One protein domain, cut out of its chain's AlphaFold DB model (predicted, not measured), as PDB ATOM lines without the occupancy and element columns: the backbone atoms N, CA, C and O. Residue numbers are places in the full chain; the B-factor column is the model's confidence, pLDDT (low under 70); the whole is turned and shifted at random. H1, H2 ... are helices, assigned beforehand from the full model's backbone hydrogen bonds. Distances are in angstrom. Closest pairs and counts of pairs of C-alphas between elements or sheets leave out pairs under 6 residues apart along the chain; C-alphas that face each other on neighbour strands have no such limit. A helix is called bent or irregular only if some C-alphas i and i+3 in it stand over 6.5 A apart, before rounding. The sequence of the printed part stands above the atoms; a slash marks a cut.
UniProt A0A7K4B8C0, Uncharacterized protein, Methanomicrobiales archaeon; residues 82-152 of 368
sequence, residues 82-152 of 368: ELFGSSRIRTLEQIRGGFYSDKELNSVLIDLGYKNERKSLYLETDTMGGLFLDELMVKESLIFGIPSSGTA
ATOM      1  N   GLU A  82     -46.875  27.369  19.067       75.94
ATOM      2  CA  GLU A  82     -46.081  28.141  18.111       75.94
ATOM      3  C   GLU A  82     -46.678  29.536  17.857       75.94
ATOM      4  O   GLU A  82     -45.962  30.536  17.807       75.94
ATOM      5  N   LEU A  83     -48.006  29.643  17.777       75.44
ATOM      6  CA  LEU A  83     -48.696  30.921  17.586       75.44
ATOM      7  C   LEU A  83     -48.549  31.838  18.813       75.44
ATOM      8  O   LEU A  83     -48.267  33.027  18.669       75.44
ATOM      9  N   PHE A  84     -48.647  31.289  20.028       81.69
ATOM     10  CA  PHE A  84     -48.366  32.041  21.254       81.69
ATOM     11  C   PHE A  84     -46.888  32.423  21.375       81.69
ATOM     12  O   PHE A  84     -46.579  33.563  21.725       81.69
ATOM     13  N   GLY A  85     -45.979  31.501  21.050       87.12
ATOM     14  CA  GLY A  85     -44.544  31.754  21.095       87.12
ATOM     15  C   GLY A  85     -44.104  32.828  20.103       87.12
ATOM     16  O   GLY A  85     -43.392  33.756  20.477       87.12
ATOM     17  N   SER A  86     -44.590  32.759  18.863       87.00
ATOM     18  CA  SER A  86     -44.272  33.740  17.819       87.00
ATOM     19  C   SER A  86     -44.823  35.120  18.158       87.00
ATOM     20  O   SER A  86     -44.117  36.112  17.985       87.00
ATOM     21  N   SER A  87     -46.039  35.200  18.712       91.19
ATOM     22  CA  SER A  87     -46.593  36.467  19.194       91.19
ATOM     23  C   SER A  87     -45.730  37.071  20.301       91.19
ATOM     24  O   SER A  87     -45.411  38.253  20.231       91.19
ATOM     25  N   ARG A  88     -45.322  36.274  21.298       93.50
ATOM     26  CA  ARG A  88     -44.475  36.746  22.404       93.50
ATOM     27  C   ARG A  88     -43.115  37.231  21.921       93.50
ATOM     28  O   ARG A  88     -42.734  38.350  22.242       93.50
ATOM     29  N   ILE A  89     -42.412  36.420  21.130       93.38
ATOM     30  CA  ILE A  89     -41.079  36.760  20.611       93.38
ATOM     31  C   ILE A  89     -41.148  38.030  19.767       93.38
ATOM     32  O   ILE A  89     -40.356  38.942  19.979       93.38
ATOM     33  N   ARG A  90     -42.152  38.153  18.892       94.25
ATOM     34  CA  ARG A  90     -42.348  39.356  18.076       94.25
ATOM     35  C   ARG A  90     -42.604  40.603  18.921       94.25
ATOM     36  O   ARG A  90     -42.079  41.666  18.601       94.25
ATOM     37  N   THR A  91     -43.404  40.502  19.984       94.81
ATOM     38  CA  THR A  91     -43.623  41.633  20.894       94.81
ATOM     39  C   THR A  91     -42.323  42.027  21.593       94.81
ATOM     40  O   THR A  91     -42.021  43.213  21.659       94.81
ATOM     41  N   LEU A  92     -41.517  41.064  22.049       94.06
ATOM     42  CA  LEU A  92     -40.218  41.349  22.667       94.06
ATOM     43  C   LEU A  92     -39.233  41.999  21.683       94.06
ATOM     44  O   LEU A  92     -38.563  42.960  22.044       94.06
ATOM     45  N   GLU A  93     -39.203  41.556  20.426       93.31
ATOM     46  CA  GLU A  93     -38.397  42.186  19.371       93.31
ATOM     47  C   GLU A  93     -38.842  43.618  19.072       93.31
ATOM     48  O   GLU A  93     -38.011  44.508  18.887       93.31
ATOM     49  N   GLN A  94     -40.154  43.856  19.056       94.19
ATOM     50  CA  GLN A  94     -40.697  45.195  18.874       94.19
ATOM     51  C   GLN A  94     -40.323  46.112  20.041       94.19
ATOM     52  O   GLN A  94     -39.964  47.263  19.807       94.19
ATOM     53  N   ILE A  95     -40.367  45.601  21.275       92.81
ATOM     54  CA  ILE A  95     -39.903  46.325  22.461       92.81
ATOM     55  C   ILE A  95     -38.412  46.649  22.344       92.81
ATOM     56  O   ILE A  95     -38.024  47.785  22.591       92.81
ATOM     57  N   ARG A  96     -37.593  45.682  21.911       90.69
ATOM     58  CA  ARG A  96     -36.138  45.836  21.760       90.69
ATOM     59  C   ARG A  96     -35.770  46.925  20.756       90.69
ATOM     60  O   ARG A  96     -34.839  47.685  20.990       90.69
ATOM     61  N   GLY A  97     -36.486  46.982  19.633       87.62
ATOM     62  CA  GLY A  97     -36.255  47.973  18.579       87.62
ATOM     63  C   GLY A  97     -36.969  49.312  18.788       87.62
ATOM     64  O   GLY A  97     -36.741  50.242  18.017       87.62
ATOM     65  N   GLY A  98     -37.864  49.412  19.775       89.19
ATOM     66  CA  GLY A  98     -38.707  50.582  20.006       89.19
ATOM     67  C   GLY A  98     -38.218  51.476  21.144       89.19
ATOM     68  O   GLY A  98     -37.546  51.039  22.070       89.19
ATOM     69  N   PHE A  99     -38.619  52.747  21.106       85.62
ATOM     70  CA  PHE A  99     -38.392  53.698  22.196       85.62
ATOM     71  C   PHE A  99     -39.570  53.651  23.175       85.62
ATOM     72  O   PHE A  99     -40.475  54.480  23.101       85.62
ATOM     73  N   TYR A 100     -39.586  52.648  24.053       88.81
ATOM     74  CA  TYR A 100     -40.581  52.538  25.122       88.81
ATOM     75  C   TYR A 100     -40.081  53.238  26.384       88.81
ATOM     76  O   TYR A 100     -38.919  53.090  26.759       88.81
ATOM     77  N   SER A 101     -40.953  53.979  27.066       89.50
ATOM     78  CA  SER A 101     -40.654  54.445  28.424       89.50
ATOM     79  C   SER A 101     -40.687  53.276  29.418       89.50
ATOM     80  O   SER A 101     -41.411  52.305  29.208       89.50
ATOM     81  N   ASP A 102     -39.984  53.370  30.550       86.38
ATOM     82  CA  ASP A 102     -39.908  52.268  31.533       86.38
ATOM     83  C   ASP A 102     -41.275  51.826  32.071       86.38
ATOM     84  O   ASP A 102     -41.484  50.664  32.429       86.38
ATOM     85  N   LYS A 103     -42.233  52.760  32.130       89.38
ATOM     86  CA  LYS A 103     -43.618  52.478  32.530       89.38
ATOM     87  C   LYS A 103     -44.352  51.672  31.465       89.38
ATOM     88  O   LYS A 103     -45.043  50.716  31.810       89.38
ATOM     89  N   GLU A 104     -44.192  52.042  30.197       92.06
ATOM     90  CA  GLU A 104     -44.785  51.319  29.071       92.06
ATOM     91  C   GLU A 104     -44.147  49.939  28.933       92.06
ATOM     92  O   GLU A 104     -44.866  48.944  28.876       92.06
ATOM     93  N   LEU A 105     -42.817  49.858  28.999       90.88
ATOM     94  CA  LEU A 105     -42.071  48.603  29.006       90.88
ATOM     95  C   LEU A 105     -42.589  47.659  30.095       90.88
ATOM     96  O   LEU A 105     -42.931  46.513  29.812       90.88
ATOM     97  N   ASN A 106     -42.710  48.149  31.333       90.75
ATOM     98  CA  ASN A 106     -43.260  47.357  32.431       90.75
ATOM     99  C   ASN A 106     -44.699  46.917  32.180       90.75
ATOM    100  O   ASN A 106     -45.023  45.765  32.452       90.75
ATOM    101  N   SER A 107     -45.558  47.803  31.670       92.81
ATOM    102  CA  SER A 107     -46.947  47.441  31.376       92.81
ATOM    103  C   SER A 107     -47.030  46.319  30.342       92.81
ATOM    104  O   SER A 107     -47.693  45.318  30.590       92.81
ATOM    105  N   VAL A 108     -46.252  46.407  29.257       93.31
ATOM    106  CA  VAL A 108     -46.234  45.383  28.208       93.31
ATOM    107  C   VAL A 108     -45.645  44.071  28.732       93.31
ATOM    108  O   VAL A 108     -46.160  42.998  28.431       93.31
ATOM    109  N   LEU A 109     -44.592  44.121  29.554       92.88
ATOM    110  CA  LEU A 109     -44.026  42.919  30.171       92.88
ATOM    111  C   LEU A 109     -45.018  42.236  31.123       92.88
ATOM    112  O   LEU A 109     -45.123  41.009  31.100       92.88
ATOM    113  N   ILE A 110     -45.777  43.009  31.906       93.25
ATOM    114  CA  ILE A 110     -46.841  42.493  32.779       93.25
ATOM    115  C   ILE A 110     -47.957  41.857  31.945       93.25
ATOM    116  O   ILE A 110     -48.387  40.750  32.271       93.25
ATOM    117  N   ASP A 111     -48.367  42.497  30.848       93.19
ATOM    118  CA  ASP A 111     -49.388  41.973  29.931       93.19
ATOM    119  C   ASP A 111     -48.950  40.653  29.276       93.19
ATOM    120  O   ASP A 111     -49.758  39.745  29.072       93.19
ATOM    121  N   LEU A 112     -47.651  40.498  29.004       91.88
ATOM    122  CA  LEU A 112     -47.068  39.242  28.522       91.88
ATOM    123  C   LEU A 112     -46.934  38.170  29.621       91.88
ATOM    124  O   LEU A 112     -46.680  37.001  29.306       91.88
ATOM    125  N   GLY A 113     -47.139  38.531  30.890       93.62
ATOM    126  CA  GLY A 113     -47.066  37.642  32.048       93.62
ATOM    127  C   GLY A 113     -45.691  37.578  32.718       93.62
ATOM    128  O   GLY A 113     -45.447  36.662  33.508       93.62
ATOM    129  N   TYR A 114     -44.790  38.516  32.428       92.62
ATOM    130  CA  TYR A 114     -43.501  38.624  33.105       92.62
ATOM    131  C   TYR A 114     -43.603  39.531  34.322       92.62
ATOM    132  O   TYR A 114     -44.126  40.643  34.270       92.62
ATOM    133  N   LYS A 115     -43.040  39.068  35.436       86.50
ATOM    134  CA  LYS A 115     -42.769  39.935  36.577       86.50
ATOM    135  C   LYS A 115     -41.430  40.605  36.325       86.50
ATOM    136  O   LYS A 115     -40.418  39.918  36.208       86.50
ATOM    137  N   ASN A 116     -41.420  41.931  36.230       74.31
ATOM    138  CA  ASN A 116     -40.162  42.658  36.217       74.31
ATOM    139  C   ASN A 116     -39.591  42.671  37.639       74.31
ATOM    140  O   ASN A 116     -39.920  43.523  38.462       74.31
ATOM    141  N   GLU A 117     -38.794  41.654  37.955       68.12
ATOM    142  CA  GLU A 117     -38.170  41.507  39.272       68.12
ATOM    143  C   GLU A 117     -36.920  42.385  39.419       68.12
ATOM    144  O   GLU A 117     -36.436  42.600  40.532       68.12
ATOM    145  N   ARG A 118     -36.404  42.951  38.319       63.75
ATOM    146  CA  ARG A 118     -35.214  43.800  38.354       63.75
ATOM    147  C   ARG A 118     -35.608  45.245  38.630       63.75
ATOM    148  O   ARG A 118     -35.766  46.063  37.734       63.75
ATOM    149  N   LYS A 119     -35.711  45.573  39.916       61.22
ATOM    150  CA  LYS A 119     -35.600  46.959  40.370       61.22
ATOM    151  C   LYS A 119     -34.110  47.276  40.482       61.22
ATOM    152  O   LYS A 119     -33.486  46.890  41.470       61.22
ATOM    153  N   SER A 120     -33.526  47.904  39.461       63.84
ATOM    154  CA  SER A 120     -32.154  48.404  39.588       63.84
ATOM    155  C   SER A 120     -32.097  49.356  40.786       63.84
ATOM    156  O   SER A 120     -32.922  50.262  40.904       63.84
ATOM    157  N   LEU A 121     -31.177  49.113  41.722       61.12
ATOM    158  CA  LEU A 121     -30.999  49.988  42.886       61.12
ATOM    159  C   LEU A 121     -30.291  51.299  42.512       61.12
ATOM    160  O   LEU A 121     -30.384  52.264  43.267       61.12
ATOM    161  N   TYR A 122     -29.618  51.334  41.359       65.94
ATOM    162  CA  TYR A 122     -28.850  52.478  40.878       65.94
ATOM    163  C   TYR A 122     -29.312  52.889  39.472       65.94
ATOM    164  O   TYR A 122     -29.609  52.043  38.627       65.94
ATOM    165  N   LEU A 123     -29.369  54.198  39.227       61.38
ATOM    166  CA  LEU A 123     -29.811  54.787  37.955       61.38
ATOM    167  C   LEU A 123     -28.809  54.514  36.822       61.38
ATOM    168  O   LEU A 123     -29.180  54.444  35.659       61.38
ATOM    169  N   GLU A 124     -27.535  54.313  37.149       63.19
ATOM    170  CA  GLU A 124     -26.479  54.050  36.170       63.19
ATOM    171  C   GLU A 124     -26.555  52.624  35.597       63.19
ATOM    172  O   GLU A 124     -26.088  52.366  34.486       63.19
ATOM    173  N   THR A 125     -27.177  51.694  36.331       59.06
ATOM    174  CA  THR A 125     -27.357  50.294  35.903       59.06
ATOM    175  C   THR A 125     -28.580  50.086  35.010       59.06
ATOM    176  O   THR A 125     -28.742  48.992  34.475       59.06
ATOM    177  N   ASP A 126     -29.397  51.118  34.772       64.25
ATOM    178  CA  ASP A 126     -30.559  51.042  33.867       64.25
ATOM    179  C   ASP A 126     -30.156  50.827  32.399       64.25
ATOM    180  O   ASP A 126     -30.913  50.269  31.605       64.25
ATOM    181  N   THR A 127     -28.910  51.156  32.044       60.62
ATOM    182  CA  THR A 127     -28.325  50.823  30.733       60.62
ATOM    183  C   THR A 127     -28.284  49.312  30.458       60.62
ATOM    184  O   THR A 127     -28.248  48.899  29.301       60.62
ATOM    185  N   MET A 128     -28.384  48.472  31.496       59.94
ATOM    186  CA  MET A 128     -28.467  47.009  31.381       59.94
ATOM    187  C   MET A 128     -29.879  46.504  31.030       59.94
ATOM    188  O   MET A 128     -30.071  45.294  30.887       59.94
ATOM    189  N   GLY A 129     -30.869  47.393  30.868       67.56
ATOM    190  CA  GLY A 129     -32.238  47.032  30.487       67.56
ATOM    191  C   GLY A 129     -32.321  46.255  29.166       67.56
ATOM    192  O   GLY A 129     -33.119  45.324  29.050       67.56
ATOM    193  N   GLY A 130     -31.431  46.554  28.212       75.44
ATOM    194  CA  GLY A 130     -31.339  45.818  26.946       75.44
ATOM    195  C   GLY A 130     -30.924  44.352  27.118       75.44
ATOM    196  O   GLY A 130     -31.489  43.473  26.473       75.44
ATOM    197  N   LEU A 131     -30.009  44.060  28.048       78.44
ATOM    198  CA  LEU A 131     -29.510  42.696  28.269       78.44
ATOM    199  C   LEU A 131     -30.574  41.776  28.870       78.44
ATOM    200  O   LEU A 131     -30.634  40.595  28.541       78.44
ATOM    201  N   PHE A 132     -31.438  42.310  29.736       85.81
ATOM    202  CA  PHE A 132     -32.553  41.539  30.288       85.81
ATOM    203  C   PHE A 132     -33.540  41.109  29.198       85.81
ATOM    204  O   PHE A 132     -34.013  39.972  29.201       85.81
ATOM    205  N   LEU A 133     -33.851  42.010  28.266       88.88
ATOM    206  CA  LEU A 133     -34.763  41.709  27.170       88.88
ATOM    207  C   LEU A 133     -34.171  40.652  26.228       88.88
ATOM    208  O   LEU A 133     -34.886  39.738  25.816       88.88
ATOM    209  N   ASP A 134     -32.864  40.725  25.974       88.19
ATOM    210  CA  ASP A 134     -32.130  39.735  25.184       88.19
ATOM    211  C   ASP A 134     -32.157  38.347  25.855       88.19
ATOM    212  O   ASP A 134     -32.493  37.355  25.204       88.19
ATOM    213  N   GLU A 135     -31.908  38.266  27.168       87.81
ATOM    214  CA  GLU A 135     -32.048  37.022  27.949       87.81
ATOM    215  C   GLU A 135     -33.469  36.443  27.848       87.81
ATOM    216  O   GLU A 135     -33.652  35.234  27.661       87.81
ATOM    217  N   LEU A 136     -34.487  37.301  27.960       91.44
ATOM    218  CA  LEU A 136     -35.889  36.902  27.901       91.44
ATOM    219  C   LEU A 136     -36.263  36.361  26.515       91.44
ATOM    220  O   LEU A 136     -36.924  35.329  26.408       91.44
ATOM    221  N   MET A 137     -35.802  37.023  25.453       91.12
ATOM    222  CA  MET A 137     -36.014  36.591  24.074       91.12
ATOM    223  C   MET A 137     -35.367  35.242  23.786       91.12
ATOM    224  O   MET A 137     -36.019  34.365  23.218       91.12
ATOM    225  N   VAL A 138     -34.117  35.047  24.220       86.69
ATOM    226  CA  VAL A 138     -33.422  33.759  24.091       86.69
ATOM    227  C   VAL A 138     -34.200  32.672  24.822       86.69
ATOM    228  O   VAL A 138     -34.458  31.609  24.261       86.69
ATOM    229  N   LYS A 139     -34.646  32.944  26.051       88.00
ATOM    230  CA  LYS A 139     -35.421  31.987  26.843       88.00
ATOM    231  C   LYS A 139     -36.725  31.585  26.154       88.00
ATOM    232  O   LYS A 139     -36.995  30.391  26.040       88.00
ATOM    233  N   GLU A 140     -37.519  32.538  25.670       90.50
ATOM    234  CA  GLU A 140     -38.783  32.227  24.985       90.50
ATOM    235  C   GLU A 140     -38.543  31.524  23.644       90.50
ATOM    236  O   GLU A 140     -39.239  30.562  23.321       90.50
ATOM    237  N   SER A 141     -37.517  31.934  22.896       85.19
ATOM    238  CA  SER A 141     -37.097  31.261  21.665       85.19
ATOM    239  C   SER A 141     -36.768  29.787  21.905       85.19
ATOM    240  O   SER A 141     -37.261  28.925  21.177       85.19
ATOM    241  N   LEU A 142     -36.015  29.478  22.966       80.25
ATOM    242  CA  LEU A 142     -35.680  28.105  23.352       80.25
ATOM    243  C   LEU A 142     -36.905  27.324  23.848       80.25
ATOM    244  O   LEU A 142     -37.054  26.146  23.524       80.25
ATOM    245  N   ILE A 143     -37.799  27.961  24.614       82.19
ATOM    246  CA  ILE A 143     -39.027  27.325  25.113       82.19
ATOM    247  C   ILE A 143     -39.956  26.953  23.959       82.19
ATOM    248  O   ILE A 143     -40.570  25.888  23.999       82.19
ATOM    249  N   PHE A 144     -40.098  27.808  22.947       82.19
ATOM    250  CA  PHE A 144     -41.044  27.581  21.854       82.19
ATOM    251  C   PHE A 144     -40.426  26.956  20.605       82.19
ATOM    252  O   PHE A 144     -41.172  26.463  19.766       82.19
ATOM    253  N   GLY A 145     -39.097  26.929  20.495       79.00
ATOM    254  CA  GLY A 145     -38.399  26.455  19.301       79.00
ATOM    255  C   GLY A 145     -38.562  27.396  18.105       79.00
ATOM    256  O   GLY A 145     -38.574  26.935  16.970       79.00
ATOM    257  N   ILE A 146     -38.712  28.700  18.352       84.12
ATOM    258  CA  ILE A 146     -38.967  29.717  17.318       84.12
ATOM    259  C   ILE A 146     -37.763  30.659  17.238       84.12
ATOM    260  O   ILE A 146     -37.310  31.113  18.288       84.12
ATOM    261  N   PRO A 147     -37.241  30.985  16.044       83.56
ATOM    262  CA  PRO A 147     -36.109  31.904  15.894       83.56
ATOM    263  C   PRO A 147     -36.430  33.315  16.378       83.56
ATOM    264  O   PRO A 147     -37.552  33.790  16.220       83.56
ATOM    265  N   SER A 148     -35.424  33.975  16.951       87.44
ATOM    266  CA  SER A 148     -35.486  35.372  17.386       87.44
ATOM    267  C   SER A 148     -34.202  36.101  16.999       87.44
ATOM    268  O   SER A 148     -33.184  35.470  16.733       87.44
ATOM    269  N   SER A 149     -34.186  37.428  17.037       85.56
ATOM    270  CA  SER A 149     -32.954  38.198  16.799       85.56
ATOM    271  C   SER A 149     -31.839  37.965  17.836       85.56
ATOM    272  O   SER A 149     -30.721  38.425  17.616       85.56
ATOM    273  N   GLY A 150     -32.109  37.260  18.943       75.62
ATOM    274  CA  GLY A 150     -31.096  36.806  19.909       75.62
ATOM    275  C   GLY A 150     -30.666  35.339  19.742       75.62
ATOM    276  O   GLY A 150     -29.746  34.882  20.419       75.62
ATOM    277  N   THR A 151     -31.317  34.573  18.862       73.62
ATOM    278  CA  THR A 151     -31.081  33.129  18.694       73.62
ATOM    279  C   THR A 151     -31.041  32.740  17.224       73.62
ATOM    280  O   THR A 151     -31.994  32.941  16.473       73.62
ATOM    281  N   ALA A 152     -29.945  32.108  16.811       57.19
ATOM    282  CA  ALA A 152     -29.801  31.580  15.464       57.19
ATOM    283  C   ALA A 152     -29.919  30.052  15.488       57.19
ATOM    284  O   ALA A 152     -29.376  29.366  16.353       57.19
TER     285      ALA A 152
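AT A GLANCE: This is residues 82 to 152 of the 368 residues of an uncharacterized protein of Methanomicrobiales archaeon (UniProt A0A7K4B8C0). Two helices, H1 and the longer H3, lie side by side and run opposite ways, and the short H2 folds back after H1, near it but apart from H3, so that the centres of the three helices make a triangle. H3 runs along the longest axis with a kink on the way; a long loop with no named element leads from H2 to its first turn, and residues 145 to 152 fold back beside its last turns. The printed part has 71 residues with three named helices, in the order H1, H2, H3, and no named strand, and its class is all helix. It is compact, with a radius of gyration of the C-alphas of 12.2 A, yet elongated in outline, with spans of 37 by 23 by 21 A.

HOW THE PARTS SIT: H1, residues 82 to 97, touches H3, residues 123 to 144, with 13 pairs of C-alphas within 8 A. The closest C-alphas of these two helices are those of Gly 85 and Phe 144, 5.5 A apart. Their lines stand at a shallow tilt of 22 degrees, and the two run opposite ways, with centres 12.7 A apart. H2, residues 102 to 111, follows H1 after a tight link of 4 residues. H1 and H2 are close but not clearly touching, with 1 pair of C-alphas within 8 A, those of Ile 95 and Leu 105 at 7.3 A. Their lines stand at a shallow tilt of 1 degree, and they run opposite ways, with centres 13.9 A apart. H2 and H3 are apart, with no C-alpha of the one within 8 A of the other, and a long link of 11 residues joins them. H3 has a kink of 30 degrees near residue 130. It is irregular, but only just: C-alphas 127 and 130 are 7.0 A apart. In H1 and H2 every O i to N i+4 pair is within hydrogen-bond range; in H3 13 of 18 such pairs are.

IN THESE COORDINATES: The printed part opens with H1, from Glu 82 to Gly 97, which measures 22.1 A from first to last C-alpha; C-alpha 82 stands at (-46.081, 28.141, 18.111). Residues 98 to 101 make the link to H2, which runs from Asp 102 to Asp 111. C-alpha 102 stands at (-39.908, 52.268, 31.533). Residues 112 to 122 lie between H2 and H3. H3 runs from Leu 123 to Phe 144; with 22 residues it is the longest helix, and it measures 33.5 A from first to last C-alpha. It begins at C-alpha 123, (-29.811, 54.787, 37.955), and ends at C-alpha 144, (-41.044, 27.581, 21.854). Residues 145 to 152 follow it and hold no named element.

THE WHOLE: The two C-alphas farthest apart are those of Glu 82 and Tyr 122, at 37.5 A. The first and last printed C-alphas, those of Glu 82 and Ala 152, are 16.8 A apart. The printed part has no cut; it is one domain, residues 82 to 152 of a full chain of 368 residues. The link from H1 to H2 is tight and the link from H2 to H3 is long. The mean pLDDT of the printed part is 82.6, and 14 residues are under 70: residues 117 to 129, of which 123 to 129 belong to H3, and residue 152. H1 has a mean pLDDT of 89, H2 of 91 and H3 of 78.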